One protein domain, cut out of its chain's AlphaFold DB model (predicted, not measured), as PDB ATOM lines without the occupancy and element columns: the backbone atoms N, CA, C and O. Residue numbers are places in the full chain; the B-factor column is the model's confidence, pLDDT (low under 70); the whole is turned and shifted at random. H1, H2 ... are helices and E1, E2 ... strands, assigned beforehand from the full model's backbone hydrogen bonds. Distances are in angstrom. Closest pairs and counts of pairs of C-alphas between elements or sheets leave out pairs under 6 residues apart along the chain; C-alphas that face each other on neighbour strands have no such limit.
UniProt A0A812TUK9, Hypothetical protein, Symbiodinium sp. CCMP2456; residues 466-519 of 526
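This is residues 466 to 519 of the 526 residues of the protein "Hypothetical protein" of Symbiodinium sp. CCMP2456 (UniProt A0A812TUK9). A short hairpin of two strands, E1 and E2, makes one side of the model, and four short helices, H1 to H4, make the rest without gathering into a bundle. H1 follows at the end of E2, H2 comes back with its last residue, Ala 494, near the first residue of E1, Ile 466, and H3 begins near the last residue of E1, Ile 468, while H4, the longest helix, touches no helix and is apart from both strands; residues 505 to 510, of which 505 and 506 belong to H3 and 509 and 510 to H4, stand free. The printed part has 54 residues with two named strands followed by four named helices, in the order E1, E2, H1, H2, H3, H4; the sheet, E1 - E2, is antiparallel and the class is mostly helix. The whole is compact, with a radius of gyration of the C-alphas of 10.2 A, and rounded, spanning 25 by 24 by 17 A.

The sheet is the hairpin of E1, residues 466 to 468, and E2, residues 471 to 474, antiparallel at 139 degrees between their directions. N 466 and O 473 are 3.0 A apart and N 473 and O 466 are 2.8 A apart, both within hydrogen-bond range. The closest C-alphas of E1 and H3, residues 500 to 506, are those of Ile 468 and Thr 500, 4.4 A apart. The closest C-alphas of E1 and H2, residues 488 to 494, are those of Ile 466 and Ala 494, 6.2 A apart. H1, residues 476 to 480, follows E2 by a tight link and only just touches H2, with 3 pairs of C-alphas within 8 A; the closest are those of Val 479 and Asp 488, 5.2 A apart. H4, residues 509 to 518, touches no helix; it is apart from H2 and H3, and from H1 only just, the closest C-alphas being 8.0 A apart. In H1, H2, H3 and H4 every O i to N i+4 pair is within hydrogen-bond range.

E1 begins at C-alpha 466, (4.819, 14.617, 198.584), and is 6.5 A from first to last C-alpha. E2 is 10.0 A long and H1 6.2 A. H2 measures 9.8 A and H3 10.2 A; H3 begins at C-alpha 500, (11.483, 8.858, 198.241). H4 is 14.4 A long and ends at C-alpha 518, (-2.750, 10.190, 186.581).

The two C-alphas farthest apart, those of Gly 470 and Ser 481, are 25.3 A apart. The printed part has no cut and no long link; the link from H1 to H2, 7 residues, is short, and the others are tight. The mean pLDDT of the printed part is 78.4; residues 480 to 484 and 516 to 519 are under 70.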
ATOM      1  N   ILE A 466       3.748  15.481 198.076       86.75
ATOM      2  CA  ILE A 466       4.819  14.617 198.584       86.75
ATOM      3  C   ILE A 466       6.063  14.818 197.727       86.75
ATOM      4  O   ILE A 466       5.956  15.060 196.526       86.75
ATOM      5  N   LYS A 467       7.248  14.742 198.322       85.75
ATOM      6  CA  LYS A 467       8.507  14.859 197.586       85.75
ATOM      7  C   LYS A 467       9.060  13.465 197.292       85.75
ATOM      8  O   LYS A 467       9.171  12.636 198.195       85.75
ATOM      9  N   ILE A 468       9.343  13.204 196.018       85.00
ATOM     10  CA  ILE A 468       9.882  11.938 195.507       85.00
ATOM     11  C   ILE A 468      10.996  12.260 194.508       85.00
ATOM     12  O   ILE A 468      10.796  13.069 193.598       85.00
ATOM     13  N   ASP A 469      12.163  11.644 194.703       84.81
ATOM     14  CA  ASP A 469      13.379  11.815 193.898       84.81
ATOM     15  C   ASP A 469      13.761  13.301 193.736       84.81
ATOM     16  O   ASP A 469      14.075  13.795 192.656       84.81
ATOM     17  N   GLY A 470      13.669  14.056 194.838       81.81
ATOM     18  CA  GLY A 470      13.982  15.487 194.880       81.81
ATOM     19  C   GLY A 470      12.841  16.430 194.472       81.81
ATOM     20  O   GLY A 470      12.900  17.608 194.823       81.81
ATOM     21  N   ALA A 471      11.788  15.942 193.811       78.31
ATOM     22  CA  ALA A 471      10.722  16.770 193.243       78.31
ATOM     23  C   ALA A 471       9.391  16.658 194.009       78.31
ATOM     24  O   ALA A 471       8.924  15.560 194.317       78.31
ATOM     25  N   TRP A 472       8.747  17.799 194.273       79.75
ATOM     26  CA  TRP A 472       7.396  17.864 194.845       79.75
ATOM     27  C   TRP A 472       6.341  17.447 193.816       79.75
ATOM     28  O   TRP A 472       6.289  17.996 192.717       79.75
ATOM     29  N   ARG A 473       5.493  16.483 194.178       78.75
ATOM     30  CA  ARG A 473       4.412  15.927 193.354       78.75
ATOM     31  C   ARG A 473       3.067  16.208 194.008       78.75
ATOM     32  O   ARG A 473       2.962  16.121 195.228       78.75
ATOM     33  N   ASP A 474       2.055  16.524 193.208       82.31
ATOM     34  CA  ASP A 474       0.683  16.715 193.678       82.31
ATOM     35  C   ASP A 474      -0.098  15.392 193.616       82.31
ATOM     36  O   ASP A 474      -0.429  14.898 192.543       82.31
ATOM     37  N   CYS A 475      -0.404  14.827 194.781       81.00
ATOM     38  CA  CYS A 475      -1.177  13.599 194.959       81.00
ATOM     39  C   CYS A 475      -2.626  13.869 195.405       81.00
ATOM     40  O   CYS A 475      -3.325  12.954 195.841       81.00
ATOM     41  N   THR A 476      -3.117  15.107 195.283       78.94
ATOM     42  CA  THR A 476      -4.481  15.492 195.687       78.94
ATOM     43  C   THR A 476      -5.554  14.663 194.992       78.94
ATOM     44  O   THR A 476      -6.518  14.238 195.627       78.94
ATOM     45  N   GLN A 477      -5.380  14.390 193.695       72.62
ATOM     46  CA  GLN A 477      -6.322  13.570 192.930       72.62
ATOM     47  C   GLN A 477      -6.342  12.110 193.398       72.62
ATOM     48  O   GLN A 477      -7.409  11.502 193.412       72.62
ATOM     49  N   TYR A 478      -5.208  11.562 193.852       72.00
ATOM     50  CA  TYR A 478      -5.134  10.194 194.381       72.00
ATOM     51  C   TYR A 478      -5.983  10.003 195.640       72.00
ATOM     52  O   TYR A 478      -6.647   8.979 195.773       72.00
ATOM     53  N   VAL A 479      -6.008  11.011 196.519       70.06
ATOM     54  CA  VAL A 479      -6.871  11.007 197.709       70.06
ATOM     55  C   VAL A 479      -8.320  11.355 197.375       70.06
ATOM     56  O   VAL A 479      -9.233  10.708 197.870       70.06
ATOM     57  N   ARG A 480      -8.575  12.331 196.494       67.50
ATOM     58  CA  ARG A 480      -9.955  12.700 196.112       67.50
ATOM     59  C   ARG A 480     -10.700  11.598 195.356       67.50
ATOM     60  O   ARG A 480     -11.923  11.557 195.420       67.50
ATOM     61  N   SER A 481      -9.982  10.732 194.646       67.38
ATOM     62  CA  SER A 481     -10.547   9.554 193.975       67.38
ATOM     63  C   SER A 481     -10.477   8.275 194.821       67.38
ATOM     64  O   SER A 481     -10.909   7.227 194.345       67.38
ATOM     65  N   SER A 482      -9.915   8.347 196.039       67.31
ATOM     66  CA  SER A 482      -9.626   7.216 196.937       67.31
ATOM     67  C   SER A 482      -9.015   5.997 196.223       67.31
ATOM     68  O   SER A 482      -9.254   4.849 196.594       67.31
ATOM     69  N   CYS A 483      -8.218   6.237 195.174       66.69
ATOM     70  CA  CYS A 483      -7.635   5.187 194.334       66.69
ATOM     71  C   CYS A 483      -6.259   4.719 194.832       66.69
ATOM     72  O   CYS A 483      -5.641   3.836 194.233       66.69
ATOM     73  N   HIS A 484      -5.767   5.293 195.935       68.75
ATOM     74  CA  HIS A 484      -4.531   4.866 196.574       68.75
ATOM     75  C   HIS A 484      -4.717   3.491 197.254       68.75
ATOM     76  O   HIS A 484      -5.494   3.398 198.206       68.75
ATOM     77  N   PRO A 485      -3.995   2.423 196.848       70.12
ATOM     78  CA  PRO A 485      -4.271   1.057 197.319       70.12
ATOM     79  C   PRO A 485      -4.118   0.843 198.828       70.12
ATOM     80  O   PRO A 485      -4.715  -0.075 199.381       70.12
ATOM     81  N   ALA A 486      -3.317   1.679 199.495       70.12
ATOM     82  CA  ALA A 486      -3.108   1.634 200.942       70.12
ATOM     83  C   ALA A 486      -3.942   2.690 201.709       70.12
ATOM     84  O   ALA A 486      -3.708   2.941 202.890       70.12
ATOM     85  N   GLY A 487      -4.910   3.319 201.033       72.69
ATOM     86  CA  GLY A 487      -5.835   4.300 201.592       72.69
ATOM     87  C   GLY A 487      -5.263   5.712 201.747       72.69
ATOM     88  O   GLY A 487      -4.049   5.944 201.747       72.69
ATOM     89  N   ASP A 488      -6.177   6.667 201.908       75.50
ATOM     90  CA  ASP A 488      -5.889   8.107 201.922       75.50
ATOM     91  C   ASP A 488      -5.093   8.551 203.158       75.50
ATOM     92  O   ASP A 488      -4.330   9.516 203.107       75.50
ATOM     93  N   ALA A 489      -5.217   7.815 204.268       74.69
ATOM     94  CA  ALA A 489      -4.527   8.104 205.525       74.69
ATOM     95  C   ALA A 489      -2.994   8.102 205.381       74.69
ATOM     96  O   ALA A 489      -2.319   8.904 206.026       74.69
ATOM     97  N   ILE A 490      -2.440   7.246 204.513       79.19
ATOM     98  CA  ILE A 490      -0.993   7.169 204.274       79.19
ATOM     99  C   ILE A 490      -0.507   8.361 203.443       79.19
ATOM    100  O   ILE A 490       0.512   8.957 203.785       79.19
ATOM    101  N   LEU A 491      -1.258   8.776 202.417       80.06
ATOM    102  CA  LEU A 491      -0.938   9.980 201.640       80.06
ATOM    103  C   LEU A 491      -1.083  11.258 202.481       80.06
ATOM    104  O   LEU A 491      -0.224  12.133 202.420       80.06
ATOM    105  N   MET A 492      -2.102  11.335 203.341       77.94
ATOM    106  CA  MET A 492      -2.246  12.410 204.330       77.94
ATOM    107  C   MET A 492      -1.069  12.448 205.317       77.94
ATOM    108  O   MET A 492      -0.529  13.518 205.588       77.94
ATOM    109  N   ALA A 493      -0.621  11.292 205.819       79.75
ATOM    110  CA  ALA A 493       0.543  11.199 206.701       79.75
ATOM    111  C   ALA A 493       1.874  11.517 205.989       79.75
ATOM    112  O   ALA A 493       2.832  11.927 206.652       79.75
ATOM    113  N   ALA A 494       1.935  11.341 204.668       86.19
ATOM    114  CA  ALA A 494       3.064  11.684 203.804       86.19
ATOM    115  C   ALA A 494       3.079  13.155 203.346       86.19
ATOM    116  O   ALA A 494       4.114  13.621 202.867       86.19
ATOM    117  N   ASN A 495       1.970  13.894 203.484       87.25
ATOM    118  CA  ASN A 495       1.863  15.270 203.000       87.25
ATOM    119  C   ASN A 495       2.952  16.176 203.606       87.25
ATOM    120  O   ASN A 495       3.217  16.137 204.809       87.25
ATOM    121  N   GLY A 496       3.590  16.984 202.759       79.62
ATOM    122  CA  GLY A 496       4.686  17.879 203.122       79.62
ATOM    123  C   GLY A 496       6.021  17.180 203.403       79.62
ATOM    124  O   GLY A 496       6.912  17.811 203.966       79.62
ATOM    125  N   LYS A 497       6.190  15.894 203.050       86.50
ATOM    126  CA  LYS A 497       7.403  15.115 203.365       86.50
ATOM    127  C   LYS A 497       8.095  14.566 202.125       86.50
ATOM    128  O   LYS A 497       7.457  14.251 201.122       86.50
ATOM    129  N   ASP A 498       9.409  14.391 202.241       88.25
ATOM    130  CA  ASP A 498      10.182  13.552 201.329       88.25
ATOM    131  C   ASP A 498       9.953  12.084 201.692       88.25
ATOM    132  O   ASP A 498      10.291  11.634 202.789       88.25
ATOM    133  N   VAL A 499       9.308  11.358 200.785       91.25
ATOM    134  CA  VAL A 499       8.956   9.946 200.958       91.25
ATOM    135  C   VAL A 499       9.696   9.046 199.982       91.25
ATOM    136  O   VAL A 499       9.383   7.862 199.921       91.25
ATOM    137  N   THR A 500      10.705   9.566 199.271       89.50
ATOM    138  CA  THR A 500      11.483   8.858 198.241       89.50
ATOM    139  C   THR A 500      11.834   7.419 198.633       89.50
ATOM    140  O   THR A 500      11.497   6.483 197.910       89.50
ATOM    141  N   THR A 501      12.429   7.211 199.813       90.62
ATOM    142  CA  THR A 501      12.832   5.879 200.298       90.62
ATOM    143  C   THR A 501      11.647   4.927 200.479       90.62
ATOM    144  O   THR A 501      11.699   3.788 200.032       90.62
ATOM    145  N   HIS A 502      10.556   5.390 201.097       89.00
ATOM    146  CA  HIS A 502       9.359   4.572 201.326       89.00
ATOM    147  C   HIS A 502       8.612   4.309 200.013       89.00
ATOM    148  O   HIS A 502       8.165   3.194 199.754       89.00
ATOM    149  N   PHE A 503       8.514   5.322 199.153       86.81
ATOM    150  CA  PHE A 503       7.888   5.212 197.845       86.81
ATOM    151  C   PHE A 503       8.604   4.159 196.991       86.81
ATOM    152  O   PHE A 503       7.968   3.211 196.535       86.81
ATOM    153  N   ASN A 504       9.930   4.261 196.873       85.56
ATOM    154  CA  ASN A 504      10.745   3.326 196.102       85.56
ATOM    155  C   ASN A 504      10.815   1.914 196.715       85.56
ATOM    156  O   ASN A 504      10.944   0.959 195.954       85.56
ATOM    157  N   ALA A 505      10.675   1.762 198.038       87.94
ATOM    158  CA  ALA A 505      10.642   0.453 198.699       87.94
ATOM    159  C   ALA A 505       9.310  -0.302 198.523       87.94
ATOM    160  O   ALA A 505       9.318  -1.520 198.365       87.94
ATOM    161  N   TYR A 506       8.167   0.398 198.555       84.62
ATOM    162  CA  TYR A 506       6.841  -0.242 198.584       84.62
ATOM    163  C   TYR A 506       6.080  -0.237 197.246       84.62
ATOM    164  O   TYR A 506       5.104  -0.974 197.105       84.62
ATOM    165  N   HIS A 507       6.503   0.551 196.250       83.75
ATOM    166  CA  HIS A 507       5.780   0.686 194.979       83.75
ATOM    167  C   HIS A 507       6.551   0.050 193.817       83.75
ATOM    168  O   HIS A 507       7.567   0.570 193.355       83.75
ATOM    169  N   ALA A 508       6.018  -1.061 193.302       84.06
ATOM    170  CA  ALA A 508       6.483  -1.679 192.061       84.06
ATOM    171  C   ALA A 508       6.362  -0.710 190.869       84.06
ATOM    172  O   ALA A 508       5.492   0.164 190.869       84.06
ATOM    173  N   GLN A 509       7.179  -0.908 189.826       80.38
ATOM    174  CA  GLN A 509       7.283   0.013 188.684       80.38
ATOM    175  C   GLN A 509       5.918   0.380 188.077       80.38
ATOM    176  O   GLN A 509       5.603   1.560 187.987       80.38
ATOM    177  N   ARG A 510       5.038  -0.610 187.849       78.38
ATOM    178  CA  ARG A 510       3.655  -0.406 187.361       78.38
ATOM    179  C   ARG A 510       2.845   0.640 188.142       78.38
ATOM    180  O   ARG A 510       1.966   1.294 187.587       78.38
ATOM    181  N   THR A 511       3.099   0.777 189.445       74.62
ATOM    182  CA  THR A 511       2.401   1.734 190.310       74.62
ATOM    183  C   THR A 511       3.006   3.129 190.170       74.62
ATOM    184  O   THR A 511       2.260   4.104 190.161       74.62
ATOM    185  N   LYS A 512       4.329   3.224 189.969       77.44
ATOM    186  CA  LYS A 512       5.002   4.474 189.584       77.44
ATOM    187  C   LYS A 512       4.471   4.956 188.232       77.44
ATOM    188  O   LYS A 512       4.019   6.091 188.141       77.44
ATOM    189  N   ASP A 513       4.399   4.066 187.240       75.69
ATOM    190  CA  ASP A 513       3.880   4.349 185.894       75.69
ATOM    191  C   ASP A 513       2.407   4.807 185.923       75.69
ATOM    192  O   ASP A 513       2.020   5.749 185.229       75.69
ATOM    193  N   SER A 514       1.577   4.190 186.776       72.62
ATOM    194  CA  SER A 514       0.197   4.638 187.007       72.62
ATOM    195  C   SER A 514       0.142   6.058 187.580       72.62
ATOM    196  O   SER A 514      -0.688   6.859 187.143       72.62
ATOM    197  N   MET A 515       1.066   6.403 188.486       71.12
ATOM    198  CA  MET A 515       1.190   7.752 189.041       71.12
ATOM    199  C   MET A 515       1.591   8.781 187.978       71.12
ATOM    200  O   MET A 515       0.991   9.850 187.940       71.12
ATOM    201  N   ILE A 516       2.508   8.442 187.060       67.50
ATOM    202  CA  ILE A 516       2.822   9.277 185.881       67.50
ATOM    203  C   ILE A 516       1.560   9.495 185.035       67.50
ATOM    204  O   ILE A 516       1.274  10.608 184.608       67.50
ATOM    205  N   LYS A 517       0.772   8.437 184.803       68.31
ATOM    206  CA  LYS A 517      -0.442   8.506 183.977       68.31
ATOM    207  C   LYS A 517      -1.534   9.408 184.572       68.31
ATOM    208  O   LYS A 517      -2.256  10.045 183.809       68.31
ATOM    209  N   HIS A 518      -1.685   9.434 185.897       66.38
ATOM    210  CA  HIS A 518      -2.750  10.190 186.581       66.38
ATOM    211  C   HIS A 518      -2.295  11.574 187.067       66.38
ATOM    212  O   HIS A 518      -3.132  12.430 187.349       66.38
ATOM    213  N   CYS A 519      -0.985  11.800 187.129       62.56
ATOM    214  CA  CYS A 519      -0.350  13.072 187.446       62.56
ATOM    215  C   CYS A 519       0.759  13.319 186.398       62.56
ATOM    216  O   CYS A 519       1.929  13.060 186.681       62.56
TER     217      CYS A 519